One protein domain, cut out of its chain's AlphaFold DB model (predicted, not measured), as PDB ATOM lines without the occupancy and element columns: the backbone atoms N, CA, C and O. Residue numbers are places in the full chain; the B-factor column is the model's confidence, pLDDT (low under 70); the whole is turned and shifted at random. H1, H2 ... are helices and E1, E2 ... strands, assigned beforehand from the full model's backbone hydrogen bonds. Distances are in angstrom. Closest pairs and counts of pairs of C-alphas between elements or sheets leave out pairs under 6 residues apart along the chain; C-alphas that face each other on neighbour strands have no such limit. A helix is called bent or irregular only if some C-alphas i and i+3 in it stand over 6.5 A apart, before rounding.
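What this domain is: This is residues 5 to 191 of the 492 residues of the protein "GTPase Era" of Clostridium tepidiprofundi DSM 19306 (UniProt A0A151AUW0). H7 lies near the middle of a rounded body of helices: H3 packs on one side of it, paired with H4 and with H5 and H6 also packed on H3, while H8, H9 and H11 pack on H7 as the rest of a four-helix bundle. H10 packs on H9 and H11, and the small strand hairpin E1 E2 lies at the edge, E2 on residues 172 to 177 of H11. The printed part has 187 residues, with eleven named helices and two named strands in the order H1 to H6, E1, E2, H7 to H11; the class is mostly helix and the sheet E1 - E2 is antiparallel. It is compact, with a radius of gyration of the C-alphas of 15.9 A and spans of 44 by 43 by 30 A.

How they stand to each other: H1, residues 5 to 12, touches no helix. H2, residues 20 to 23, touches residues 28 to 32 of H3, residues 26 to 42; the closest C-alphas, of Ile 21 and Lys 29, are 6.0 A apart. H3 is the hub, touching five helices. With H4, residues 48 to 61, it makes a helical hairpin at a shallow tilt of 8 degrees, closest at C-alphas 29 and 61, 6.3 A. With residues 34 to 38 alone it touches H5, residues 65 to 72, closest at C-alphas 34 and 71, 6.1 A. With residues 28 to 35 alone it touches H6, residues 80 to 90, at a steep tilt of 55 degrees, closest at C-alphas 31 and 86, 5.4 A. E1, residues 94 to 98, and E2, residues 101 to 105, form an antiparallel hairpin; N 96 and O 103 are 2.9 A apart, within hydrogen-bond range. H7, residues 107 to 120, touches H3, closest at C-alphas 115 and 36, 7.0 A. H7 and H8, residues 130 to 139, are a helical hairpin, closest at C-alphas 112 and 133, 6.7 A. H7 also touches residues 150 to 154 of H9, residues 144 to 158, closest at C-alphas 113 and 150, 6.9 A. H10, residues 162 to 169, makes helical hairpins with H9, closest at C-alphas 165 and 153, 5.0 A, and with H11, residues 172 to 191, closest at C-alphas 169 and 175, 5.8 A. H11 touches H7, closest at C-alphas 177 and 110, 5.9 A; H7, H8, H9 and H11 are a bundle, a group of four helices. Every O i to N i+4 pair is within hydrogen-bond range in H3 to H10, 3 of 4 in H1 and 11 of 16 in H11; H2 is too short for one.

Where its parts are: H1 begins at C-alpha 5, (-29.821, -30.361, -41.286). From first to last C-alpha H3 measures 23.9 A, H4 and H7 19.7 A each, and H9 20.9 A. H11, 30.1 A, has a kink of 35 degrees near residue 179 and ends at C-alpha 191, (-22.000, -18.803, -39.013). H11 is irregular, with C-alphas 173 and 176 7.9 A apart, and H2 only just, with C-alphas 20 and 23 6.6 A apart.

The domain as a whole: The two C-alphas farthest apart, of Ile 5 and Trp 100, are 45.8 A apart. The printed part has no cut and no long link. Mean pLDDT of the printed part is 86.4; residues 5 to 7, 94 to 104 and 122 to 130 are under 70.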
ATOM      1  N   ILE A   5     -30.997 -29.831 -41.983       61.28
ATOM      2  CA  ILE A   5     -29.821 -30.361 -41.286       61.28
ATOM      3  C   ILE A   5     -29.066 -29.275 -40.508       61.28
ATOM      4  O   ILE A   5     -28.680 -29.492 -39.360       61.28
ATOM      5  N   TYR A   6     -28.895 -28.089 -41.093       65.25
ATOM      6  CA  TYR A   6     -28.167 -26.995 -40.456       65.25
ATOM      7  C   TYR A   6     -28.861 -26.530 -39.172       65.25
ATOM      8  O   TYR A   6     -28.218 -26.313 -38.145       65.25
ATOM      9  N   LYS A   7     -30.197 -26.470 -39.180       68.00
ATOM     10  CA  LYS A   7     -30.990 -26.137 -37.988       68.00
ATOM     11  C   LYS A   7     -30.871 -27.206 -36.898       68.00
ATOM     12  O   LYS A   7     -30.703 -26.857 -35.727       68.00
ATOM     13  N   LYS A   8     -30.846 -28.490 -37.282       72.75
ATOM     14  CA  LYS A   8     -30.602 -29.609 -36.354       72.75
ATOM     15  C   LYS A   8     -29.219 -29.520 -35.697       72.75
ATOM     16  O   LYS A   8     -29.112 -29.766 -34.500       72.75
ATOM     17  N   TYR A   9     -28.175 -29.096 -36.411       77.19
ATOM     18  CA  TYR A   9     -26.864 -28.836 -35.800       77.19
ATOM     19  C   TYR A   9     -26.916 -27.733 -34.742       77.19
ATOM     20  O   TYR A   9     -26.398 -27.918 -33.635       77.19
ATOM     21  N   LYS A  10     -27.592 -26.611 -35.037       84.44
ATOM     22  CA  LYS A  10     -27.698 -25.473 -34.106       84.44
ATOM     23  C   LYS A  10     -28.264 -25.893 -32.749       84.44
ATOM     24  O   LYS A  10     -27.731 -25.456 -31.727       84.44
ATOM     25  N   LEU A  11     -29.262 -26.784 -32.737       86.12
ATOM     26  CA  LEU A  11     -29.835 -27.376 -31.520       86.12
ATOM     27  C   LEU A  11     -28.744 -28.002 -30.629       86.12
ATOM     28  O   LEU A  11     -28.645 -27.683 -29.442       86.12
ATOM     29  N   TYR A  12     -27.873 -28.824 -31.216       89.44
ATOM     30  CA  TYR A  12     -26.862 -29.614 -30.511       89.44
ATOM     31  C   TYR A  12     -25.572 -28.868 -30.177       89.44
ATOM     32  O   TYR A  12     -24.783 -29.360 -29.367       89.44
ATOM     33  N   ARG A  13     -25.370 -27.661 -30.713       88.88
ATOM     34  CA  ARG A  13     -24.241 -26.795 -30.342       88.88
ATOM     35  C   ARG A  13     -24.298 -26.318 -28.880       88.88
ATOM     36  O   ARG A  13     -23.352 -25.707 -28.393       88.88
ATOM     37  N   ILE A  14     -25.416 -26.515 -28.166       88.62
ATOM     38  CA  ILE A  14     -25.603 -26.016 -26.792       88.62
ATOM     39  C   ILE A  14     -24.495 -26.506 -25.852       88.62
ATOM     40  O   ILE A  14     -24.207 -27.698 -25.763       88.62
ATOM     41  N   ASN A  15     -23.818 -25.592 -25.153       87.12
ATOM     42  CA  ASN A  15     -22.726 -25.963 -24.254       87.12
ATOM     43  C   ASN A  15     -23.292 -26.380 -22.894       87.12
ATOM     44  O   ASN A  15     -23.504 -25.549 -22.006       87.12
ATOM     45  N   LEU A  16     -23.560 -27.677 -22.735       89.81
ATOM     46  CA  LEU A  16     -24.180 -28.190 -21.519       89.81
ATOM     47  C   LEU A  16     -23.264 -28.103 -20.309       89.81
ATOM     48  O   LEU A  16     -23.780 -27.815 -19.243       89.81
ATOM     49  N   LYS A  17     -21.937 -28.249 -20.433       87.25
ATOM     50  CA  LYS A  17     -21.019 -28.151 -19.277       87.25
ATOM     51  C   LYS A  17     -21.102 -26.794 -18.563       87.25
ATOM     52  O   LYS A  17     -20.900 -26.715 -17.355       87.25
ATOM     53  N   ASN A  18     -21.461 -25.741 -19.300       89.44
ATOM     54  CA  ASN A  18     -21.654 -24.392 -18.772       89.44
ATOM     55  C   ASN A  18     -23.093 -24.093 -18.316       89.44
ATOM     56  O   ASN A  18     -23.373 -22.967 -17.896       89.44
ATOM     57  N   HIS A  19     -24.008 -25.066 -18.379       93.88
ATOM     58  CA  HIS A  19     -25.411 -24.855 -18.038       93.88
ATOM     59  C   HIS A  19     -25.572 -24.437 -16.557       93.88
ATOM     60  O   HIS A  19     -25.058 -25.115 -15.659       93.88
ATOM     61  N   PRO A  20     -26.320 -23.356 -16.245       92.94
ATOM     62  CA  PRO A  20     -26.383 -22.800 -14.889       92.94
ATOM     63  C   PRO A  20     -26.868 -23.744 -13.776       92.94
ATOM     64  O   PRO A  20     -26.539 -23.519 -12.609       92.94
ATOM     65  N   ILE A  21     -27.654 -24.776 -14.105       92.88
ATOM     66  CA  ILE A  21     -28.207 -25.735 -13.127       92.88
ATOM     67  C   ILE A  21     -27.157 -26.698 -12.554       92.88
ATOM     68  O   ILE A  21     -27.363 -27.249 -11.480       92.88
ATOM     69  N   ILE A  22     -26.021 -26.901 -13.233       91.94
ATOM     70  CA  ILE A  22     -25.030 -27.931 -12.855       91.94
ATOM     71  C   ILE A  22     -24.453 -27.696 -11.459       91.94
ATOM     72  O   ILE A  22     -24.079 -28.643 -10.774       91.94
ATOM     73  N   LYS A  23     -24.414 -26.430 -11.033       88.31
ATOM     74  CA  LYS A  23     -23.874 -25.994  -9.741       88.31
ATOM     75  C   LYS A  23     -24.850 -26.177  -8.575       88.31
ATOM     76  O   LYS A  23     -24.487 -25.839  -7.454       88.31
ATOM     77  N   GLU A  24     -26.070 -26.635  -8.837       90.31
ATOM     78  CA  GLU A  24     -27.094 -26.842  -7.816       90.31
ATOM     79  C   GLU A  24     -27.103 -28.286  -7.302       90.31
ATOM     80  O   GLU A  24     -26.487 -29.192  -7.873       90.31
ATOM     81  N   ASP A  25     -27.821 -28.494  -6.201       92.00
ATOM     82  CA  ASP A  25     -28.007 -29.809  -5.607       92.00
ATOM     83  C   ASP A  25     -28.749 -30.773  -6.554       92.00
ATOM     84  O   ASP A  25     -29.393 -30.387  -7.536       92.00
ATOM     85  N   TYR A  26     -28.656 -32.067  -6.247       94.94
ATOM     86  CA  TYR A  26     -29.258 -33.117  -7.064       94.94
ATOM     87  C   TYR A  26     -30.773 -32.946  -7.253       94.94
ATOM     88  O   TYR A  26     -31.260 -33.138  -8.366       94.94
ATOM     89  N   HIS A  27     -31.518 -32.549  -6.215       93.50
ATOM     90  CA  HIS A  27     -32.971 -32.403  -6.309       93.50
ATOM     91  C   HIS A  27     -33.357 -31.242  -7.220       93.50
ATOM     92  O   HIS A  27     -34.239 -31.400  -8.061       93.50
ATOM     93  N   THR A  28     -32.669 -30.106  -7.113       92.62
ATOM     94  CA  THR A  28     -32.898 -28.956  -7.998       92.62
ATOM     95  C   THR A  28     -32.634 -29.319  -9.463       92.62
ATOM     96  O   THR A  28     -33.460 -29.022 -10.330       92.62
ATOM     97  N   LYS A  29     -31.537 -30.037  -9.744       95.56
ATOM     98  CA  LYS A  29     -31.225 -30.548 -11.091       95.56
ATOM     99  C   LYS A  29     -32.281 -31.528 -11.601       95.56
ATOM    100  O   LYS A  29     -32.749 -31.390 -12.730       95.56
ATOM    101  N   LEU A  30     -32.689 -32.481 -10.761       96.69
ATOM    102  CA  LEU A  30     -33.708 -33.475 -11.086       96.69
ATOM    103  C   LEU A  30     -35.060 -32.825 -11.392       96.69
ATOM    104  O   LEU A  30     -35.710 -33.197 -12.365       96.69
ATOM    105  N   TYR A  31     -35.482 -31.845 -10.596       96.00
ATOM    106  CA  TYR A  31     -36.754 -31.147 -10.786       96.00
ATOM    107  C   TYR A  31     -36.750 -30.272 -12.035       96.00
ATOM    108  O   TYR A  31     -37.727 -30.293 -12.781       96.00
ATOM    109  N   TYR A  32     -35.650 -29.562 -12.301       96.62
ATOM    110  CA  TYR A  32     -35.469 -28.828 -13.554       96.62
ATOM    111  C   TYR A  32     -35.600 -29.756 -14.762       96.62
ATOM    112  O   TYR A  32     -36.392 -29.492 -15.663       96.62
ATOM    113  N   PHE A  33     -34.871 -30.875 -14.745       97.31
ATOM    114  CA  PHE A  33     -34.894 -31.850 -15.831       97.31
ATOM    115  C   PHE A  33     -36.261 -32.525 -15.989       97.31
ATOM    116  O   PHE A  33     -36.726 -32.701 -17.109       97.31
ATOM    117  N   THR A  34     -36.926 -32.864 -14.879       96.62
ATOM    118  CA  THR A  34     -38.255 -33.489 -14.907       96.62
ATOM    119  C   THR A  34     -39.263 -32.559 -15.559       96.62
ATOM    120  O   THR A  34     -39.955 -32.994 -16.467       96.62
ATOM    121  N   ILE A  35     -39.319 -31.288 -15.143       95.44
ATOM    122  CA  ILE A  35     -40.251 -30.315 -15.727       95.44
ATOM    123  C   ILE A  35     -39.943 -30.110 -17.214       95.44
ATOM    124  O   ILE A  35     -40.853 -30.172 -18.029       95.44
ATOM    125  N   LEU A  36     -38.668 -29.933 -17.578       95.38
ATOM    126  CA  LEU A  36     -38.261 -29.793 -18.978       95.38
ATOM    127  C   LEU A  36     -38.732 -30.989 -19.825       95.38
ATOM    128  O   LEU A  36     -39.402 -30.807 -20.838       95.38
ATOM    129  N   TYR A  37     -38.420 -32.214 -19.389       95.38
ATOM    130  CA  TYR A  37     -38.756 -33.440 -20.110       95.38
ATOM    131  C   TYR A  37     -40.271 -33.642 -20.225       95.38
ATOM    132  O   TYR A  37     -40.776 -33.948 -21.305       95.38
ATOM    133  N   THR A  38     -41.012 -33.494 -19.123       92.88
ATOM    134  CA  THR A  38     -42.449 -33.788 -19.107       92.88
ATOM    135  C   THR A  38     -43.247 -32.751 -19.883       92.88
ATOM    136  O   THR A  38     -44.174 -33.146 -20.585       92.88
ATOM    137  N   THR A  39     -42.856 -31.473 -19.845       90.75
ATOM    138  CA  THR A  39     -43.438 -30.427 -20.698       90.75
ATOM    139  C   THR A  39     -43.223 -30.746 -22.177       90.75
ATOM    140  O   THR A  39     -44.190 -30.847 -22.925       90.75
ATOM    141  N   LEU A  40     -41.982 -31.016 -22.604       90.31
ATOM    142  CA  LEU A  40     -41.695 -31.348 -24.009       90.31
ATOM    143  C   LEU A  40     -42.439 -32.606 -24.480       90.31
ATOM    144  O   LEU A  40     -42.825 -32.703 -25.644       90.31
ATOM    145  N   LYS A  41     -42.644 -33.577 -23.582       90.31
ATOM    146  CA  LYS A  41     -43.431 -34.783 -23.859       90.31
ATOM    147  C   LYS A  41     -44.925 -34.479 -23.998       90.31
ATOM    148  O   LYS A  41     -45.558 -35.034 -24.887       90.31
ATOM    149  N   GLN A  42     -45.485 -33.642 -23.124       87.31
ATOM    150  CA  GLN A  42     -46.907 -33.290 -23.132       87.31
ATOM    151  C   GLN A  42     -47.306 -32.558 -24.415       87.31
ATOM    152  O   GLN A  42     -48.344 -32.864 -24.992       87.31
ATOM    153  N   ASP A  43     -46.459 -31.640 -24.875       83.25
ATOM    154  CA  ASP A  43     -46.714 -30.819 -26.061       83.25
ATOM    155  C   ASP A  43     -46.255 -31.485 -27.377       83.25
ATOM    156  O   ASP A  43     -46.180 -30.831 -28.413       83.25
ATOM    157  N   ASN A  44     -45.956 -32.794 -27.363       82.94
ATOM    158  CA  ASN A  44     -45.492 -33.576 -28.522       82.94
ATOM    159  C   ASN A  44     -44.223 -33.025 -29.213       82.94
ATOM    160  O   ASN A  44     -43.976 -33.300 -30.387       82.94
ATOM    161  N   ILE A  45     -43.385 -32.287 -28.478       82.88
ATOM    162  CA  ILE A  45     -42.110 -31.729 -28.964       82.88
ATOM    163  C   ILE A  45     -40.973 -32.764 -28.842       82.88
ATOM    164  O   ILE A  45     -39.982 -32.710 -29.573       82.88
ATOM    165  N   LEU A  46     -41.108 -33.740 -27.934       84.56
ATOM    166  CA  LEU A  46     -40.109 -34.778 -27.649       84.56
ATOM    167  C   LEU A  46     -39.962 -35.814 -28.786       84.56
ATOM    168  O   LEU A  46     -40.360 -36.972 -28.661       84.56
ATOM    169  N   ASN A  47     -39.355 -35.408 -29.900       85.50
ATOM    170  CA  ASN A  47     -38.934 -36.297 -30.984       85.50
ATOM    171  C   ASN A  47     -37.566 -36.955 -30.692       85.50
ATOM    172  O   ASN A  47     -36.952 -36.724 -29.649       85.50
ATOM    173  N   CYS A  48     -37.065 -37.783 -31.616       84.31
ATOM    174  CA  CYS A  48     -35.799 -38.502 -31.432       84.31
ATOM    175  C   CYS A  48     -34.581 -37.578 -31.237       84.31
ATOM    176  O   CYS A  48     -33.693 -37.919 -30.453       84.31
ATOM    177  N   TYR A  49     -34.554 -36.406 -31.880       85.12
ATOM    178  CA  TYR A  49     -33.474 -35.427 -31.741       85.12
ATOM    179  C   TYR A  49     -33.483 -34.793 -30.348       85.12
ATOM    180  O   TYR A  49     -32.475 -34.804 -29.643       85.12
ATOM    181  N   ILE A  50     -34.645 -34.316 -29.890       88.00
ATOM    182  CA  ILE A  50     -34.767 -33.762 -28.537       88.00
ATOM    183  C   ILE A  50     -34.483 -34.824 -27.488       88.00
ATOM    184  O   ILE A  50     -33.788 -34.536 -26.522       88.00
ATOM    185  N   LYS A  51     -34.949 -36.061 -27.683       89.69
ATOM    186  CA  LYS A  51     -34.667 -37.151 -26.745       89.69
ATOM    187  C   LYS A  51     -33.163 -37.409 -26.614       89.69
ATOM    188  O   LYS A  51     -32.656 -37.425 -25.498       89.69
ATOM    189  N   ASN A  52     -32.442 -37.521 -27.730       88.81
ATOM    190  CA  ASN A  52     -30.990 -37.721 -27.719       88.81
ATOM    191  C   ASN A  52     -30.244 -36.530 -27.078       88.81
ATOM    192  O   ASN A  52     -29.304 -36.710 -26.294       88.81
ATOM    193  N   LEU A  53     -30.704 -35.301 -27.329       90.19
ATOM    194  CA  LEU A  53     -30.180 -34.136 -26.626       90.19
ATOM    195  C   LEU A  53     -30.485 -34.207 -25.117       90.19
ATOM    196  O   LEU A  53     -29.585 -33.997 -24.310       90.19
ATOM    197  N   LEU A  54     -31.693 -34.581 -24.694       93.19
ATOM    198  CA  LEU A  54     -32.034 -34.733 -23.275       93.19
ATOM    199  C   LEU A  54     -31.255 -35.865 -22.588       93.19
ATOM    200  O   LEU A  54     -30.929 -35.724 -21.412       93.19
ATOM    201  N   ASP A  55     -30.855 -36.924 -23.293       91.88
ATOM    202  CA  ASP A  55     -29.921 -37.928 -22.755       91.88
ATOM    203  C   ASP A  55     -28.550 -37.302 -22.437       91.88
ATOM    204  O   ASP A  55     -27.884 -37.647 -21.454       91.88
ATOM    205  N   SER A  56     -28.156 -36.292 -23.213       91.25
ATOM    206  CA  SER A  56     -26.961 -35.493 -22.944       91.25
ATOM    207  C   SER A  56     -27.135 -34.594 -21.713       91.25
ATOM    208  O   SER A  56     -26.212 -34.484 -20.905       91.25
ATOM    209  N   TYR A  57     -28.322 -34.008 -21.513       94.69
ATOM    210  CA  TYR A  57     -28.660 -33.250 -20.298       94.69
ATOM    211  C   TYR A  57     -28.651 -34.172 -19.080       94.69
ATOM    212  O   TYR A  57     -28.022 -33.842 -18.080       94.69
ATOM    213  N   LYS A  58     -29.278 -35.351 -19.174       95.25
ATOM    214  CA  LYS A  58     -29.294 -36.390 -18.135       95.25
ATOM    215  C   LYS A  58     -27.875 -36.717 -17.674       95.25
ATOM    216  O   LYS A  58     -27.596 -36.642 -16.476       95.25
ATOM    217  N   LYS A  59     -26.972 -37.004 -18.621       93.19
ATOM    218  CA  LYS A  59     -25.562 -37.301 -18.335       93.19
ATOM    219  C   LYS A  59     -24.869 -36.135 -17.628       93.19
ATOM    220  O   LYS A  59     -24.257 -36.333 -16.586       93.19
ATOM    221  N   VAL A  60     -24.977 -34.923 -18.174       92.94
ATOM    222  CA  VAL A  60     -24.264 -33.743 -17.652       92.94
ATOM    223  C   VAL A  60     -24.825 -33.271 -16.305       92.94
ATOM    224  O   VAL A  60     -24.074 -32.847 -15.431       92.94
ATOM    225  N   PHE A  61     -26.138 -33.360 -16.097       95.50
ATOM    226  CA  PHE A  61     -26.772 -32.986 -14.829       95.50
ATOM    227  C   PHE A  61     -26.557 -34.059 -13.749       95.50
ATOM    228  O   PHE A  61     -26.737 -33.779 -12.558       95.50
ATOM    229  N   GLY A  62     -26.115 -35.255 -14.150       95.94
ATOM    230  CA  GLY A  62     -25.864 -36.392 -13.274       95.94
ATOM    231  C   GLY A  62     -27.152 -37.039 -12.774       95.94
ATOM    232  O   GLY A  62     -27.201 -37.447 -11.618       95.94
ATOM    233  N   ILE A  63     -28.202 -37.075 -13.602       97.50
ATOM    234  CA  ILE A  63     -29.486 -37.703 -13.260       97.50
ATOM    235  C   ILE A  63     -29.315 -39.223 -13.249       97.50
ATOM    236  O   ILE A  63     -28.861 -39.807 -14.234       97.50
ATOM    237  N   LYS A  64     -29.683 -39.864 -12.135       97.38
ATOM    238  CA  LYS A  64     -29.572 -41.318 -11.972       97.38
ATOM    239  C   LYS A  64     -30.540 -42.051 -12.898       97.38
ATOM    240  O   LYS A  64     -31.653 -41.584 -13.138       97.38
ATOM    241  N   GLU A  65     -30.142 -43.239 -13.347       96.19
ATOM    242  CA  GLU A  65     -30.935 -44.067 -14.266       96.19
ATOM    243  C   GLU A  65     -32.330 -44.390 -13.713       96.19
ATOM    244  O   GLU A  65     -33.333 -44.260 -14.409       96.19
ATOM    245  N   GLU A  66     -32.413 -44.729 -12.425       96.31
ATOM    246  CA  GLU A  66     -33.674 -45.020 -11.734       96.31
ATOM    247  C   GLU A  66     -34.654 -43.843 -11.765       96.31
ATOM    248  O   GLU A  66     -35.856 -44.038 -11.947       96.31
ATOM    249  N   ASP A  67     -34.154 -42.620 -11.593       96.94
ATOM    250  CA  ASP A  67     -34.988 -41.423 -11.613       96.94
ATOM    251  C   ASP A  67     -35.371 -41.044 -13.045       96.94
ATOM    252  O   ASP A  67     -36.519 -40.674 -13.285       96.94
ATOM    253  N   TYR A  68     -34.467 -41.223 -14.012       96.19
ATOM    254  CA  TYR A  68     -34.785 -41.049 -15.430       96.19
ATOM    255  C   TYR A  68     -35.911 -41.987 -15.884       96.19
ATOM    256  O   TYR A  68     -36.881 -41.535 -16.486       96.19
ATOM    257  N   ASN A  69     -35.858 -43.263 -15.496       94.81
ATOM    258  CA  ASN A  69     -36.907 -44.239 -15.798       94.81
ATOM    259  C   ASN A  69     -38.273 -43.847 -15.206       94.81
ATOM    260  O   ASN A  69     -39.318 -44.114 -15.808       94.81
ATOM    261  N   LYS A  70     -38.292 -43.197 -14.032       94.94
ATOM    262  CA  LYS A  70     -39.522 -42.630 -13.450       94.94
ATOM    263  C   LYS A  70     -40.018 -41.433 -14.261       94.94
ATOM    264  O   LYS A  70     -41.222 -41.320 -14.474       94.94
ATOM    265  N   ILE A  71     -39.113 -40.569 -14.729       94.94
ATOM    266  CA  ILE A  71     -39.434 -39.404 -15.567       94.94
ATOM    267  C   ILE A  71     -40.038 -39.840 -16.908       94.94
ATOM    268  O   ILE A  71     -41.073 -39.307 -17.305       94.94
ATOM    269  N   GLU A  72     -39.474 -40.850 -17.577       93.19
ATOM    270  CA  GLU A  72     -40.016 -41.347 -18.853       93.19
ATOM    271  C   GLU A  72     -41.459 -41.856 -18.710       93.19
ATOM    272  O   GLU A  72     -42.280 -41.688 -19.617       93.19
ATOM    273  N   LYS A  73     -41.793 -42.432 -17.549       92.19
ATOM    274  CA  LYS A  73     -43.133 -42.934 -17.201       92.19
ATOM    275  C   LYS A  73     -44.022 -41.885 -16.524       92.19
ATOM    276  O   LYS A  73     -45.173 -42.180 -16.200       92.19
ATOM    277  N   PHE A  74     -43.520 -40.671 -16.306       90.62
ATOM    278  CA  PHE A  74     -44.235 -39.626 -15.585       90.62
ATOM    279  C   PHE A  74     -45.458 -39.169 -16.385       90.62
ATOM    280  O   PHE A  74     -45.355 -38.757 -17.543       90.62
ATOM    281  N   ASN A  75     -46.630 -39.244 -15.757       89.75
ATOM    282  CA  ASN A  75     -47.887 -38.738 -16.299       89.75
ATOM    283  C   ASN A  75     -48.297 -37.499 -15.495       89.75
ATOM    284  O   ASN A  75     -48.453 -37.584 -14.276       89.75
ATOM    285  N   ILE A  76     -48.439 -36.359 -16.169       85.12
ATOM    286  CA  ILE A  76     -48.653 -35.058 -15.522       85.12
ATOM    287  C   ILE A  76     -49.981 -35.008 -14.763       85.12
ATOM    288  O   ILE A  76     -50.003 -34.536 -13.628       85.12
ATOM    289  N   GLU A  77     -51.057 -35.555 -15.330       85.06
ATOM    290  CA  GLU A  77     -52.381 -35.570 -14.695       85.06
ATOM    291  C   GLU A  77     -52.366 -36.373 -13.391       85.06
ATOM    292  O   GLU A  77     -52.829 -35.898 -12.355       85.06
ATOM    293  N   ARG A  78     -51.749 -37.561 -13.413       88.06
ATOM    294  CA  ARG A  78     -51.646 -38.443 -12.240       88.06
ATOM    295  C   ARG A  78     -50.678 -37.931 -11.173       88.06
ATOM    296  O   ARG A  78     -50.796 -38.315 -10.016       88.06
ATOM    297  N   ASN A  79     -49.715 -37.087 -11.544       89.69
ATOM    298  CA  ASN A  79     -48.635 -36.636 -10.660       89.69
ATOM    299  C   ASN A  79     -48.649 -35.118 -10.418       89.69
ATOM    300  O   ASN A  79     -47.615 -34.527 -10.086       89.69
ATOM    301  N   LYS A  80     -49.814 -34.476 -10.557       88.75
ATOM    302  CA  LYS A  80     -49.973 -33.017 -10.455       88.75
ATOM    303  C   LYS A  80     -49.406 -32.435  -9.156       88.75
ATOM    304  O   LYS A  80     -48.734 -31.404  -9.184       88.75
ATOM    305  N   ASP A  81     -49.597 -33.107  -8.022       89.44
ATOM    306  CA  ASP A  81     -49.075 -32.648  -6.727       89.44
ATOM    307  C   ASP A  81     -47.551 -32.721  -6.631       89.44
ATOM    308  O   ASP A  81     -46.913 -31.814  -6.086       89.44
ATOM    309  N   ALA A  82     -46.950 -33.777  -7.182       89.94
ATOM    310  CA  ALA A  82     -45.500 -33.900  -7.260       89.94
ATOM    311  C   ALA A  82     -44.919 -32.807  -8.168       89.94
ATOM    312  O   ALA A  82     -43.994 -32.104  -7.760       89.94
ATOM    313  N   LEU A  83     -45.523 -32.584  -9.339       91.50
ATOM    314  CA  LEU A  83     -45.110 -31.536 -10.273       91.50
ATOM    315  C   LEU A  83     -45.236 -30.134  -9.650       91.50
ATOM    316  O   LEU A  83     -44.319 -29.318  -9.734       91.50
ATOM    317  N   ASN A  84     -46.313 -29.873  -8.907       90.56
ATOM    318  CA  ASN A  84     -46.493 -28.631  -8.154       90.56
ATOM    319  C   ASN A  84     -45.398 -28.401  -7.101       90.56
ATOM    320  O   ASN A  84     -44.978 -27.257  -6.888       90.56
ATOM    321  N   LYS A  85     -44.920 -29.457  -6.429       91.38
ATOM    322  CA  LYS A  85     -43.774 -29.366  -5.505       91.38
ATOM    323  C   LYS A  85     -42.491 -29.008  -6.254       91.38
ATOM    324  O   LYS A  85     -41.761 -28.134  -5.793       91.38
ATOM    325  N   MET A  86     -42.258 -29.603  -7.424       93.69
ATOM    326  CA  MET A  86     -41.101 -29.291  -8.274       93.69
ATOM    327  C   MET A  86     -41.121 -27.824  -8.726       93.69
ATOM    328  O   MET A  86     -40.143 -27.100  -8.523       93.69
ATOM    329  N   PHE A  87     -42.265 -27.331  -9.218       92.94
ATOM    330  CA  PHE A  87     -42.434 -25.919  -9.572       92.94
ATOM    331  C   PHE A  87     -42.176 -24.989  -8.381       92.94
ATOM    332  O   PHE A  87     -41.529 -23.955  -8.537       92.94
ATOM    333  N   LYS A  88     -42.626 -25.345  -7.167       90.44
ATOM    334  CA  LYS A  88     -42.341 -24.558  -5.950       90.44
ATOM    335  C   LYS A  88     -40.844 -24.403  -5.678       90.44
ATOM    336  O   LYS A  88     -40.459 -23.347  -5.181       90.44
ATOM    337  N   VAL A  89     -40.019 -25.401  -5.994       88.06
ATOM    338  CA  VAL A  89     -38.560 -25.296  -5.851       88.06
ATOM    339  C   VAL A  89     -37.990 -24.328  -6.884       88.06
ATOM    340  O   VAL A  89     -37.332 -23.369  -6.494       88.06
ATOM    341  N   LEU A  90     -38.328 -24.481  -8.170       88.25
ATOM    342  CA  LEU A  90     -37.807 -23.605  -9.235       88.25
ATOM    343  C   LEU A  90     -38.293 -22.147  -9.154       88.25
ATOM    344  O   LEU A  90     -37.672 -21.252  -9.733       88.25
ATOM    345  N   ARG A  91     -39.395 -21.889  -8.438       87.50
ATOM    346  CA  ARG A  91     -39.884 -20.532  -8.141       87.50
ATOM    347  C   ARG A  91     -38.950 -19.750  -7.217       87.50
ATOM    348  O   ARG A  91     -39.020 -18.520  -7.229       87.50
ATOM    349  N   LYS A  92     -38.154 -20.430  -6.385       80.38
ATOM    350  CA  LYS A  92     -37.301 -19.775  -5.389       80.38
ATOM    351  C   LYS A  92     -36.182 -19.009  -6.088       80.38
ATOM    352  O   LYS A  92     -35.531 -19.514  -6.998       80.38
ATOM    353  N   THR A  93     -35.950 -17.781  -5.640       71.94
ATOM    354  CA  THR A  93     -34.769 -17.015  -6.034       71.94
ATOM    355  C   THR A  93     -33.605 -17.447  -5.154       71.94
ATOM    356  O   THR A  93     -33.688 -17.341  -3.932       71.94
ATOM    357  N   HIS A  94     -32.524 -17.928  -5.764       68.81
ATOM    358  CA  HIS A  94     -31.303 -18.255  -5.030       68.81
ATOM    359  C   HIS A  94     -30.364 -17.051  -5.068       68.81
ATOM    360  O   HIS A  94     -30.186 -16.435  -6.119       68.81
ATOM    361  N   TYR A  95     -29.747 -16.716  -3.941       64.81
ATOM    362  CA  TYR A  95     -28.827 -15.586  -3.840       64.81
ATOM    363  C   TYR A  95     -27.386 -16.088  -3.806       64.81
ATOM    364  O   TYR A  95     -27.074 -17.049  -3.106       64.81
ATOM    365  N   LYS A  96     -26.493 -15.436  -4.554       59.03
ATOM    366  CA  LYS A  96     -25.049 -15.674  -4.476       59.03
ATOM    367  C   LYS A  96     -24.313 -14.349  -4.316       59.03
ATOM    368  O   LYS A  96     -24.466 -13.459  -5.149       59.03
ATOM    369  N   LEU A  97     -23.501 -14.243  -3.266       48.41
ATOM    370  CA  LEU A  97     -22.614 -13.107  -3.040       48.41
ATOM    371  C   LEU A  97     -21.250 -13.400  -3.676       48.41
ATOM    372  O   LEU A  97     -20.617 -14.405  -3.359       48.41
ATOM    373  N   THR A  98     -20.785 -12.533  -4.571       53.34
ATOM    374  CA  THR A  98     -19.409 -12.581  -5.095       53.34
ATOM    375  C   THR A  98     -18.906 -11.162  -5.308       53.34
ATOM    376  O   THR A  98     -19.604 -10.379  -5.953       53.34
ATOM    377  N   LYS A  99     -17.712 -10.831  -4.791       53.31
ATOM    378  CA  LYS A  99     -17.097  -9.491  -4.896       53.31
ATOM    379  C   LYS A  99     -18.086  -8.354  -4.557       53.31
ATOM    380  O   LYS A  99     -18.239  -7.420  -5.335       53.31
ATOM    381  N   TRP A 100     -18.808  -8.483  -3.439       53.19
ATOM    382  CA  TRP A 100     -19.778  -7.490  -2.935       53.19
ATOM    383  C   TRP A 100     -21.007  -7.207  -3.827       53.19
ATOM    384  O   TRP A 100     -21.795  -6.319  -3.516       53.19
ATOM    385  N   ARG A 101     -21.241  -7.991  -4.892       46.59
ATOM    386  CA  ARG A 101     -22.492  -7.974  -5.677       46.59
ATOM    387  C   ARG A 101     -23.357  -9.192  -5.345       46.59
ATOM    388  O   ARG A 101     -22.860 -10.322  -5.313       46.59
ATOM    389  N   ILE A 102     -24.654  -8.955  -5.121       55.53
ATOM    390  CA  ILE A 102     -25.676  -9.994  -4.940       55.53
ATOM    391  C   ILE A 102     -26.230 -10.372  -6.313       55.53
ATOM    392  O   ILE A 102     -26.838  -9.549  -6.997       55.53
ATOM    393  N   TYR A 103     -26.050 -11.628  -6.701       58.25
ATOM    394  CA  TYR A 103     -26.637 -12.188  -7.913       58.25
ATOM    395  C   TYR A 103     -27.838 -13.053  -7.551       58.25
ATOM    396  O   TYR A 103     -27.734 -13.954  -6.717       58.25
ATOM    397  N   THR A 104     -28.972 -12.799  -8.200       66.69
ATOM    398  CA  THR A 104     -30.164 -13.644  -8.102       66.69
ATOM    399  C   THR A 104     -30.154 -14.685  -9.211       66.69
ATOM    400  O   THR A 104     -30.157 -14.341 -10.392       66.69
ATOM    401  N   LYS A 105     -30.180 -15.965  -8.850       76.75
ATOM    402  CA  LYS A 105     -30.376 -17.067  -9.788       76.75
ATOM    403  C   LYS A 105     -31.861 -17.411  -9.829       76.75
ATOM    404  O   LYS A 105     -32.432 -17.837  -8.824       76.75
ATOM    405  N   ASN A 106     -32.480 -17.215 -10.990       85.81
ATOM    406  CA  ASN A 106     -33.890 -17.522 -11.221       85.81
ATOM    407  C   ASN A 106     -34.018 -18.573 -12.325       85.81
ATOM    408  O   ASN A 106     -34.056 -18.250 -13.514       85.81
ATOM    409  N   TYR A 107     -34.109 -19.837 -11.921       91.31
ATOM    410  CA  TYR A 107     -34.190 -20.972 -12.841       91.31
ATOM    411  C   TYR A 107     -35.502 -21.034 -13.619       91.31
ATOM    412  O   TYR A 107     -35.529 -21.580 -14.714       91.31
ATOM    413  N   LYS A 108     -36.570 -20.410 -13.110       92.69
ATOM    414  CA  LYS A 108     -37.845 -20.300 -13.827       92.69
ATOM    415  C   LYS A 108     -37.735 -19.572 -15.172       92.69
ATOM    416  O   LYS A 108     -38.363 -19.996 -16.131       92.69
ATOM    417  N   TYR A 109     -36.934 -18.506 -15.262       94.06
ATOM    418  CA  TYR A 109     -36.742 -17.787 -16.529       94.06
ATOM    419  C   TYR A 109     -35.818 -18.567 -17.466       94.06
ATOM    420  O   TYR A 109     -36.082 -18.628 -18.662       94.06
ATOM    421  N   LEU A 110     -34.780 -19.204 -16.906       94.56
ATOM    422  CA  LEU A 110     -33.891 -20.097 -17.651       94.56
ATOM    423  C   LEU A 110     -34.681 -21.236 -18.312       94.56
ATOM    424  O   LEU A 110     -34.528 -21.442 -19.505       94.56
ATOM    425  N   LEU A 111     -35.572 -21.899 -17.564       95.31
ATOM    426  CA  LEU A 111     -36.401 -23.003 -18.052       95.31
ATOM    427  C   LEU A 111     -37.322 -22.587 -19.206       95.31
ATOM    428  O   LEU A 111     -37.426 -23.312 -20.188       95.31
ATOM    429  N   ILE A 112     -37.972 -21.421 -19.109       93.81
ATOM    430  CA  ILE A 112     -38.806 -20.900 -20.203       93.81
ATOM    431  C   ILE A 112     -37.962 -20.672 -21.459       93.81
ATOM    432  O   ILE A 112     -38.338 -21.116 -22.538       93.81
ATOM    433  N   CYS A 113     -36.802 -20.030 -21.316       92.88
ATOM    434  CA  CYS A 113     -35.912 -19.776 -22.446       92.88
ATOM    435  C   CYS A 113     -35.326 -21.077 -23.036       92.88
ATOM    436  O   CYS A 113     -35.119 -21.155 -24.241       92.88
ATOM    437  N   GLU A 114     -35.104 -22.104 -22.209       93.88
ATOM    438  CA  GLU A 114     -34.668 -23.441 -22.635       93.88
ATOM    439  C   GLU A 114     -35.737 -24.147 -23.472       93.88
ATOM    440  O   GLU A 114     -35.433 -24.649 -24.549       93.88
ATOM    441  N   LEU A 115     -36.996 -24.132 -23.027       92.06
ATOM    442  CA  LEU A 115     -38.119 -24.678 -23.796       92.06
ATOM    443  C   LEU A 115     -38.234 -24.000 -25.169       92.06
ATOM    444  O   LEU A 115     -38.292 -24.682 -26.190       92.06
ATOM    445  N   MET A 116     -38.165 -22.665 -25.195       89.62
ATOM    446  CA  MET A 116     -38.188 -21.880 -26.433       89.62
ATOM    447  C   MET A 116     -37.001 -22.206 -27.348       89.62
ATOM    448  O   MET A 116     -37.171 -22.349 -28.558       89.62
ATOM    449  N   TYR A 117     -35.796 -22.357 -26.783       89.56
ATOM    450  CA  TYR A 117     -34.605 -22.745 -27.536       89.56
ATOM    451  C   TYR A 117     -34.789 -24.110 -28.204       89.56
ATOM    452  O   TYR A 117     -34.578 -24.223 -29.411       89.56
ATOM    453  N   LEU A 118     -35.224 -25.116 -27.442       88.00
ATOM    454  CA  LEU A 118     -35.415 -26.480 -27.932       88.00
ATOM    455  C   LEU A 118     -36.490 -26.560 -29.021       88.00
ATOM    456  O   LEU A 118     -36.286 -27.247 -30.015       88.00
ATOM    457  N   GLU A 119     -37.596 -25.832 -28.872       82.31
ATOM    458  CA  GLU A 119     -38.669 -25.792 -29.868       82.31
ATOM    459  C   GLU A 119     -38.239 -25.070 -31.157       82.31
ATOM    460  O   GLU A 119     -38.413 -25.598 -32.256       82.31
ATOM    461  N   SER A 120     -37.608 -23.896 -31.037       78.62
ATOM    462  CA  SER A 120     -37.260 -23.036 -32.184       78.62
ATOM    463  C   SER A 120     -36.335 -23.684 -33.224       78.62
ATOM    464  O   SER A 120     -36.267 -23.232 -34.367       78.62
ATOM    465  N   ARG A 121     -35.584 -24.724 -32.842       75.00
ATOM    466  CA  ARG A 121     -34.561 -25.363 -33.685       75.00
ATOM    467  C   ARG A 121     -35.031 -26.667 -34.349       75.00
ATOM    468  O   ARG A 121     -34.201 -27.370 -34.920       75.00
ATOM    469  N   LEU A 122     -36.329 -26.992 -34.295       64.75
ATOM    470  CA  LEU A 122     -36.901 -28.257 -34.798       64.75
ATOM    471  C   LEU A 122     -37.692 -28.173 -36.113       64.75
ATOM    472  O   LEU A 122     -38.252 -29.185 -36.523       64.75
ATOM    473  N   ASP A 123     -37.759 -27.019 -36.784       56.72
ATOM    474  CA  ASP A 123     -38.550 -26.845 -38.025       56.72
ATOM    475  C   ASP A 123     -40.055 -27.185 -37.885       56.72
ATOM    476  O   ASP A 123     -40.768 -27.331 -38.879       56.72
ATOM    477  N   ILE A 124     -40.583 -27.240 -36.658       47.69
ATOM    478  CA  ILE A 124     -42.026 -27.268 -36.405       47.69
ATOM    479  C   ILE A 124     -42.504 -25.811 -36.479       47.69
ATOM    480  O   ILE A 124     -42.461 -25.104 -35.485       47.69
ATOM    481  N   TYR A 125     -42.845 -25.363 -37.694       43.47
ATOM    482  CA  TYR A 125     -43.616 -24.153 -38.036       43.47
ATOM    483  C   TYR A 125     -43.409 -22.907 -37.164       43.47
ATOM    484  O   TYR A 125     -44.013 -22.847 -36.109       43.47
ATOM    485  N   GLU A 126     -42.677 -21.905 -37.680       48.50
ATOM    486  CA  GLU A 126     -42.808 -20.425 -37.522       48.50
ATOM    487  C   GLU A 126     -43.226 -19.769 -36.183       48.50
ATOM    488  O   GLU A 126     -43.266 -18.545 -36.075       48.50
ATOM    489  N   TYR A 127     -43.483 -20.524 -35.128       52.66
ATOM    490  CA  TYR A 127     -44.127 -20.079 -33.916       52.66
ATOM    491  C   TYR A 127     -43.676 -20.985 -32.785       52.66
ATOM    492  O   TYR A 127     -44.095 -22.130 -32.665       52.66
ATOM    493  N   ILE A 128     -42.892 -20.406 -31.881       61.44
ATOM    494  CA  ILE A 128     -42.888 -20.850 -30.490       61.44
ATOM    495  C   ILE A 128     -44.351 -20.935 -30.076       61.44
ATOM    496  O   ILE A 128     -45.048 -19.912 -30.148       61.44
ATOM    497  N   ASN A 129     -44.846 -22.105 -29.676       66.44
ATOM    498  CA  ASN A 129     -46.220 -22.226 -29.224       66.44
ATOM    499  C   ASN A 129     -46.368 -21.433 -27.911       66.44
ATOM    500  O   ASN A 129     -46.178 -21.892 -26.785       66.44
ATOM    501  N   LYS A 130     -46.731 -20.153 -28.062       68.75
ATOM    502  CA  LYS A 130     -46.870 -19.207 -26.954       68.75
ATOM    503  C   LYS A 130     -47.942 -19.666 -25.960       68.75
ATOM    504  O   LYS A 130     -47.988 -19.104 -24.870       68.75
ATOM    505  N   SER A 131     -48.808 -20.628 -26.304       79.00
ATOM    506  CA  SER A 131     -49.791 -21.181 -25.371       79.00
ATOM    507  C   SER A 131     -49.125 -22.051 -24.307       79.00
ATOM    508  O   SER A 131     -49.241 -21.708 -23.131       79.00
ATOM    509  N   TYR A 132     -48.353 -23.079 -24.684       85.25
ATOM    510  CA  TYR A 132     -47.718 -23.952 -23.684       85.25
ATOM    511  C   TYR A 132     -46.686 -23.188 -22.842       85.25
ATOM    512  O   TYR A 132     -46.626 -23.346 -21.622       85.25
ATOM    513  N   ILE A 133     -45.943 -22.250 -23.445       88.44
ATOM    514  CA  ILE A 133     -45.038 -21.360 -22.700       88.44
ATOM    515  C   ILE A 133     -45.805 -20.542 -21.650       88.44
ATOM    516  O   ILE A 133     -45.324 -20.371 -20.526       88.44
ATOM    517  N   LYS A 134     -47.013 -20.053 -21.969       89.12
ATOM    518  CA  LYS A 134     -47.871 -19.348 -21.001       89.12
ATOM    519  C   LYS A 134     -48.384 -20.281 -19.904       89.12
ATOM    520  O   LYS A 134     -48.482 -19.828 -18.763       89.12
ATOM    521  N   ASP A 135     -48.707 -21.536 -20.214       89.94
ATOM    522  CA  ASP A 135     -49.109 -22.544 -19.223       89.94
ATOM    523  C   ASP A 135     -47.988 -22.793 -18.206       89.94
ATOM    524  O   ASP A 135     -48.175 -22.581 -17.005       89.94
ATOM    525  N   VAL A 136     -46.782 -23.099 -18.687       91.56
ATOM    526  CA  VAL A 136     -45.608 -23.323 -17.829       91.56
ATOM    527  C   VAL A 136     -45.246 -22.058 -17.042       91.56
ATOM    528  O   VAL A 136     -44.913 -22.123 -15.857       91.56
ATOM    529  N   ALA A 137     -45.351 -20.875 -17.656       93.12
ATOM    530  CA  ALA A 137     -45.110 -19.605 -16.976       93.12
ATOM    531  C   ALA A 137     -46.110 -19.349 -15.834       93.12
ATOM    532  O   ALA A 137     -45.710 -18.853 -14.773       93.12
ATOM    533  N   ARG A 138     -47.389 -19.717 -16.016       93.25
ATOM    534  CA  ARG A 138     -48.409 -19.667 -14.955       93.25
ATOM    535  C   ARG A 138     -48.034 -20.586 -13.796       93.25
ATOM    536  O   ARG A 138     -48.016 -20.130 -12.648       93.25
ATOM    537  N   ASP A 139     -47.626 -21.819 -14.082       92.56
ATOM    538  CA  ASP A 139     -47.186 -22.770 -13.057       92.56
ATOM    539  C   ASP A 139     -45.903 -22.316 -12.344       92.56
ATOM    540  O   ASP A 139     -45.743 -22.494 -11.132       92.56
ATOM    541  N   LEU A 140     -45.006 -21.617 -13.033       93.44
ATOM    542  CA  LEU A 140     -43.821 -20.988 -12.445       93.44
ATOM    543  C   LEU A 140     -44.108 -19.654 -11.737       93.44
ATOM    544  O   LEU A 140     -43.183 -19.036 -11.201       93.44
ATOM    545  N   LYS A 141     -45.369 -19.199 -11.700       94.00
ATOM    546  CA  LYS A 141     -45.774 -17.889 -11.160       94.00
ATOM    547  C   LYS A 141     -44.928 -16.743 -11.732       94.00
ATOM    548  O   LYS A 141     -44.452 -15.865 -11.005       94.00
ATOM    549  N   ILE A 142     -44.683 -16.781 -13.037       93.12
ATOM    550  CA  ILE A 142     -44.060 -15.683 -13.771       93.12
ATOM    551  C   ILE A 142     -45.161 -14.677 -14.113       93.12
ATOM    552  O   ILE A 142     -46.173 -15.026 -14.712       93.12
ATOM    553  N   ASN A 143     -44.985 -13.421 -13.700       92.81
ATOM    554  CA  ASN A 143     -45.940 -12.370 -14.040       92.81
ATOM    555  C   ASN A 143     -45.849 -12.015 -15.538       92.81
ATOM    556  O   ASN A 143     -44.824 -12.237 -16.181       92.81
ATOM    557  N   LYS A 144     -46.915 -11.418 -16.083       91.12
ATOM    558  CA  LYS A 144     -47.010 -11.073 -17.512       91.12
ATOM    559  C   LYS A 144     -45.857 -10.180 -17.994       91.12
ATOM    560  O   LYS A 144     -45.344 -10.396 -19.084       91.12
ATOM    561  N   LYS A 145     -45.431  -9.207 -17.179       92.56
ATOM    562  CA  LYS A 145     -44.334  -8.283 -17.518       92.56
ATOM    563  C   LYS A 145     -43.007  -9.024 -17.687       92.56
ATOM    564  O   LYS A 145     -42.282  -8.781 -18.641       92.56
ATOM    565  N   ASP A 146     -42.711  -9.949 -16.785       92.75
ATOM    566  CA  ASP A 146     -41.483 -10.734 -16.822       92.75
ATOM    567  C   ASP A 146     -41.500 -11.778 -17.929       92.75
ATOM    568  O   ASP A 146     -40.473 -11.980 -18.565       92.75
ATOM    569  N   LEU A 147     -42.654 -12.401 -18.189       91.94
ATOM    570  CA  LEU A 147     -42.802 -13.280 -19.344       91.94
ATOM    571  C   LEU A 147     -42.547 -12.510 -20.643       91.94
ATOM    572  O   LEU A 147     -41.782 -12.982 -21.472       91.94
ATOM    573  N   ASN A 148     -43.124 -11.312 -20.786       90.88
ATOM    574  CA  ASN A 148     -42.896 -10.469 -21.956       90.88
ATOM    575  C   ASN A 148     -41.409 -10.139 -22.142       90.88
ATOM    576  O   ASN A 148     -40.929 -10.263 -23.256       90.88
ATOM    577  N   TYR A 149     -40.668  -9.826 -21.071       92.81
ATOM    578  CA  TYR A 149     -39.217  -9.620 -21.181       92.81
ATOM    579  C   TYR A 149     -38.464 -10.867 -21.655       92.81
ATOM    580  O   TYR A 149     -37.526 -10.741 -22.430       92.81
ATOM    581  N   VAL A 150     -38.836 -12.068 -21.197       92.44
ATOM    582  CA  VAL A 150     -38.183 -13.308 -21.661       92.44
ATOM    583  C   VAL A 150     -38.517 -13.592 -23.128       92.44
ATOM    584  O   VAL A 150     -37.638 -14.010 -23.877       92.44
ATOM    585  N   LEU A 151     -39.763 -13.338 -23.542       91.25
ATOM    586  CA  LEU A 151     -40.186 -13.477 -24.936       91.25
ATOM    587  C   LEU A 151     -39.439 -12.497 -25.847       91.25
ATOM    588  O   LEU A 151     -38.873 -12.924 -26.845       91.25
ATOM    589  N   GLU A 152     -39.392 -11.222 -25.459       91.88
ATOM    590  CA  GLU A 152     -38.668 -10.161 -26.164       91.88
ATOM    591  C   GLU A 152     -37.171 -10.477 -26.239       91.88
ATOM    592  O   GLU A 152     -36.576 -10.410 -27.306       91.88
ATOM    593  N   PHE A 153     -36.563 -10.925 -25.135       93.88
ATOM    594  CA  PHE A 153     -35.168 -11.365 -25.127       93.88
ATOM    595  C   PHE A 153     -34.903 -12.441 -26.181       93.88
ATOM    596  O   PHE A 153     -33.946 -12.336 -26.944       93.88
ATOM    597  N   PHE A 154     -35.745 -13.472 -26.231       90.81
ATOM    598  CA  PHE A 154     -35.577 -14.561 -27.186       90.81
ATOM    599  C   PHE A 154     -35.798 -14.109 -28.634       90.81
ATOM    600  O   PHE A 154     -35.061 -14.530 -29.522       90.81
ATOM    601  N   GLU A 155     -36.778 -13.236 -28.871       89.31
ATOM    602  CA  GLU A 155     -37.028 -12.622 -30.177       89.31
ATOM    603  C   GLU A 155     -35.784 -11.867 -30.660       89.31
ATOM    604  O   GLU A 155     -35.264 -12.168 -31.735       89.31
ATOM    605  N   LYS A 156     -35.183 -11.030 -29.803       93.44
ATOM    606  CA  LYS A 156     -33.925 -10.332 -30.108       93.44
ATOM    607  C   LYS A 156     -32.759 -11.277 -30.384       93.44
ATOM    608  O   LYS A 156     -31.967 -11.013 -31.287       93.44
ATOM    609  N   LEU A 157     -32.660 -12.406 -29.674       92.31
ATOM    610  CA  LEU A 157     -31.671 -13.441 -30.007       92.31
ATOM    611  C   LEU A 157     -31.910 -14.036 -31.399       92.31
ATOM    612  O   LEU A 157     -30.951 -14.235 -32.140       92.31
ATOM    613  N   SER A 158     -33.165 -14.320 -31.753       86.62
ATOM    614  CA  SER A 158     -33.522 -14.894 -33.055       86.62
ATOM    615  C   SER A 158     -33.306 -13.925 -34.222       86.62
ATOM    616  O   SER A 158     -32.952 -14.355 -35.317       86.62
ATOM    617  N   GLU A 159     -33.423 -12.620 -33.966       89.31
ATOM    618  CA  GLU A 159     -33.118 -11.532 -34.903       89.31
ATOM    619  C   GLU A 159     -31.611 -11.221 -34.993       89.31
ATOM    620  O   GLU A 159     -31.198 -10.382 -35.789       89.31
ATOM    621  N   ASN A 160     -30.773 -11.883 -34.183       91.62
ATOM    622  CA  ASN A 160     -29.356 -11.561 -33.981       91.62
ATOM    623  C   ASN A 160     -29.102 -10.130 -33.454       91.62
ATOM    624  O   ASN A 160     -28.001  -9.593 -33.596       91.62
ATOM    625  N   ASN A 161     -30.094  -9.512 -32.804       94.44
ATOM    626  CA  ASN A 161     -29.968  -8.214 -32.146       94.44
ATOM    627  C   ASN A 161     -29.444  -8.393 -30.712       94.44
ATOM    628  O   ASN A 161     -30.170  -8.351 -29.714       94.44
ATOM    629  N   PHE A 162     -28.144  -8.663 -30.608       95.44
ATOM    630  CA  PHE A 162     -27.536  -9.030 -29.333       95.44
ATOM    631  C   PHE A 162     -27.319  -7.866 -28.363       95.44
ATOM    632  O   PHE A 162     -27.078  -8.120 -27.180       95.44
ATOM    633  N   GLU A 163     -27.353  -6.626 -28.844       95.25
ATOM    634  CA  GLU A 163     -27.244  -5.429 -28.006       95.25
ATOM    635  C   GLU A 163     -28.526  -5.254 -27.192       95.25
ATOM    636  O   GLU A 163     -28.472  -5.311 -25.963       95.25
ATOM    637  N   GLU A 164     -29.686  -5.214 -27.856       94.56
ATOM    638  CA  GLU A 164     -30.990  -5.139 -27.184       94.56
ATOM    639  C   GLU A 164     -31.247  -6.373 -26.303       94.56
ATOM    640  O   GLU A 164     -31.702  -6.253 -25.162       94.56
ATOM    641  N   ALA A 165     -30.871  -7.575 -26.762       94.31
ATOM    642  CA  ALA A 165     -30.956  -8.777 -25.930       94.31
ATOM    643  C   ALA A 165     -30.128  -8.641 -24.632       94.31
ATOM    644  O   ALA A 165     -30.565  -9.067 -23.558       94.31
ATOM    645  N   ASN A 166     -28.941  -8.030 -24.707       94.69
ATOM    646  CA  ASN A 166     -28.085  -7.790 -23.547       94.69
ATOM    647  C   ASN A 166     -28.682  -6.742 -22.588       94.69
ATOM    648  O   ASN A 166     -28.611  -6.911 -21.367       94.69
ATOM    649  N   GLU A 167     -29.319  -5.696 -23.115       92.19
ATOM    650  CA  GLU A 167     -30.021  -4.691 -22.309       92.19
ATOM    651  C   GLU A 167     -31.161  -5.306 -21.491       92.19
ATOM    652  O   GLU A 167     -31.302  -5.010 -20.298       92.19
ATOM    653  N   ILE A 168     -31.928  -6.232 -22.075       88.38
ATOM    654  CA  ILE A 168     -33.034  -6.908 -21.382       88.38
ATOM    655  C   ILE A 168     -32.529  -7.710 -20.172       88.38
ATOM    656  O   ILE A 168     -33.138  -7.663 -19.091       88.38
ATOM    657  N   ILE A 169     -31.399  -8.413 -20.313       89.44
ATOM    658  CA  ILE A 169     -30.842  -9.277 -19.258       89.44
ATOM    659  C   ILE A 169     -29.941  -8.550 -18.254       89.44
ATOM    660  O   ILE A 169     -29.542  -9.150 -17.255       89.44
ATOM    661  N   SER A 170     -29.659  -7.260 -18.466       83.81
ATOM    662  CA  SER A 170     -28.894  -6.414 -17.534       83.81
ATOM    663  C   SER A 170     -29.522  -6.344 -16.130       83.81
ATOM    664  O   SER A 170     -28.843  -6.107 -15.127       83.81
ATOM    665  N   LYS A 171     -30.830  -6.616 -16.029       81.44
ATOM    666  CA  LYS A 171     -31.565  -6.733 -14.763       81.44
ATOM    667  C   LYS A 171     -31.116  -7.987 -14.005       81.44
ATOM    668  O   LYS A 171     -31.185  -9.098 -14.527       81.44
ATOM    669  N   SER A 172     -30.786  -7.839 -12.717       73.25
ATOM    670  CA  SER A 172     -30.236  -8.908 -11.854       73.25
ATOM    671  C   SER A 172     -31.003 -10.238 -11.897       73.25
ATOM    672  O   SER A 172     -30.405 -11.311 -11.811       73.25
ATOM    673  N   LYS A 173     -32.328 -10.191 -12.074       85.25
ATOM    674  CA  LYS A 173     -33.186 -11.381 -12.105       85.25
ATOM    675  C   LYS A 173     -33.055 -12.249 -13.361       85.25
ATOM    676  O   LYS A 173     -33.409 -13.423 -13.280       85.25
ATOM    677  N   PHE A 174     -32.539 -11.713 -14.469       90.25
ATOM    678  CA  PHE A 174     -32.399 -12.408 -15.757       90.25
ATOM    679  C   PHE A 174     -30.961 -12.838 -16.068       90.25
ATOM    680  O   PHE A 174     -30.707 -13.394 -17.128       90.25
ATOM    681  N   VAL A 175     -30.024 -12.661 -15.131       88.06
ATOM    682  CA  VAL A 175     -28.584 -12.922 -15.328       88.06
ATOM    683  C   VAL A 175     -28.278 -14.320 -15.882       88.06
ATOM    684  O   VAL A 175     -27.330 -14.483 -16.646       88.06
ATOM    685  N   LEU A 176     -29.078 -15.341 -15.544       91.56
ATOM    686  CA  LEU A 176     -28.874 -16.699 -16.066       91.56
ATOM    687  C   LEU A 176     -29.115 -16.816 -17.580       91.56
ATOM    688  O   LEU A 176     -28.545 -17.706 -18.203       91.56
ATOM    689  N   LEU A 177     -29.905 -15.917 -18.175       94.31
ATOM    690  CA  LEU A 177     -30.181 -15.895 -19.614       94.31
ATOM    691  C   LEU A 177     -28.958 -15.488 -20.446       94.31
ATOM    692  O   LEU A 177     -28.912 -15.779 -21.639       94.31
ATOM    693  N   ASN A 178     -27.915 -14.930 -19.813       93.38
ATOM    694  CA  ASN A 178     -26.617 -14.721 -20.456       93.38
ATOM    695  C   ASN A 178     -26.034 -16.027 -21.035       93.38
ATOM    696  O   ASN A 178     -25.244 -15.990 -21.974       93.38
ATOM    697  N   TYR A 179     -26.449 -17.183 -20.502       94.06
ATOM    698  CA  TYR A 179     -26.157 -18.495 -21.077       94.06
ATOM    699  C   TYR A 179     -26.586 -18.597 -22.552       94.06
ATOM    700  O   TYR A 179     -25.772 -18.960 -23.402       94.06
ATOM    701  N   PHE A 180     -27.826 -18.210 -22.865       94.31
ATOM    702  CA  PHE A 180     -28.351 -18.225 -24.232       94.31
ATOM    703  C   PHE A 180     -27.794 -17.086 -25.075       94.31
ATOM    704  O   PHE A 180     -27.468 -17.315 -26.234       94.31
ATOM    705  N   LEU A 181     -27.605 -15.891 -24.503       94.81
ATOM    706  CA  LEU A 181     -26.968 -14.786 -25.225       94.81
ATOM    707  C   LEU A 181     -25.585 -15.190 -25.742       94.81
ATOM    708  O   LEU A 181     -25.298 -15.016 -26.923       94.81
ATOM    709  N   LYS A 182     -24.749 -15.776 -24.874       92.56
ATOM    710  CA  LYS A 182     -23.432 -16.280 -25.272       92.56
ATOM    711  C   LYS A 182     -23.558 -17.345 -26.360       92.56
ATOM    712  O   LYS A 182     -22.879 -17.252 -27.369       92.56
ATOM    713  N   LYS A 183     -24.465 -18.312 -26.184       91.19
ATOM    714  CA  LYS A 183     -24.699 -19.380 -27.162       91.19
ATOM    715  C   LYS A 183     -25.071 -18.846 -28.551       91.19
ATOM    716  O   LYS A 183     -24.480 -19.272 -29.533       91.19
ATOM    717  N   TYR A 184     -26.039 -17.937 -28.639       91.69
ATOM    718  CA  TYR A 184     -26.466 -17.374 -29.922       91.69
ATOM    719  C   TYR A 184     -25.381 -16.500 -30.559       91.69
ATOM    720  O   TYR A 184     -25.197 -16.572 -31.770       91.69
ATOM    721  N   LYS A 185     -24.623 -15.731 -29.761       91.25
ATOM    722  CA  LYS A 185     -23.445 -14.998 -30.256       91.25
ATOM    723  C   LYS A 185     -22.400 -15.946 -30.838       91.25
ATOM    724  O   LYS A 185     -21.947 -15.719 -31.951       91.25
ATOM    725  N   ASP A 186     -22.056 -17.008 -30.111       88.31
ATOM    726  CA  ASP A 186     -21.070 -17.996 -30.552       88.31
ATOM    727  C   ASP A 186     -21.521 -18.679 -31.863       88.31
ATOM    728  O   ASP A 186     -20.724 -18.796 -32.792       88.31
ATOM    729  N   ASP A 187     -22.804 -19.057 -31.984       87.88
ATOM    730  CA  ASP A 187     -23.370 -19.606 -33.229       87.88
ATOM    731  C   ASP A 187     -23.309 -18.613 -34.392       87.88
ATOM    732  O   ASP A 187     -22.971 -19.001 -35.505       87.88
ATOM    733  N   PHE A 188     -23.667 -17.351 -34.150       88.62
ATOM    734  CA  PHE A 188     -23.732 -16.318 -35.178       88.62
ATOM    735  C   PHE A 188     -22.346 -15.925 -35.687       88.62
ATOM    736  O   PHE A 188     -22.127 -15.831 -36.895       88.62
ATOM    737  N   GLU A 189     -21.397 -15.731 -34.771       87.62
ATOM    738  CA  GLU A 189     -19.998 -15.482 -35.110       87.62
ATOM    739  C   GLU A 189     -19.405 -16.673 -35.850       87.62
ATOM    740  O   GLU A 189     -18.701 -16.484 -36.840       87.62
ATOM    741  N   PHE A 190     -19.727 -17.900 -35.424       86.12
ATOM    742  CA  PHE A 190     -19.369 -19.085 -36.184       86.12
ATOM    743  C   PHE A 190     -19.970 -18.995 -37.585       86.12
ATOM    744  O   PHE A 190     -19.222 -18.967 -38.546       86.12
ATOM    745  N   GLU A 191     -21.284 -18.850 -37.733       85.94
ATOM    746  CA  GLU A 191     -22.000 -18.803 -39.013       85.94
ATOM    747  C   GLU A 191     -21.458 -17.783 -40.014       85.94
ATOM    748  O   GLU A 191     -21.351 -18.116 -41.194       85.94
TER     749      GLU A 191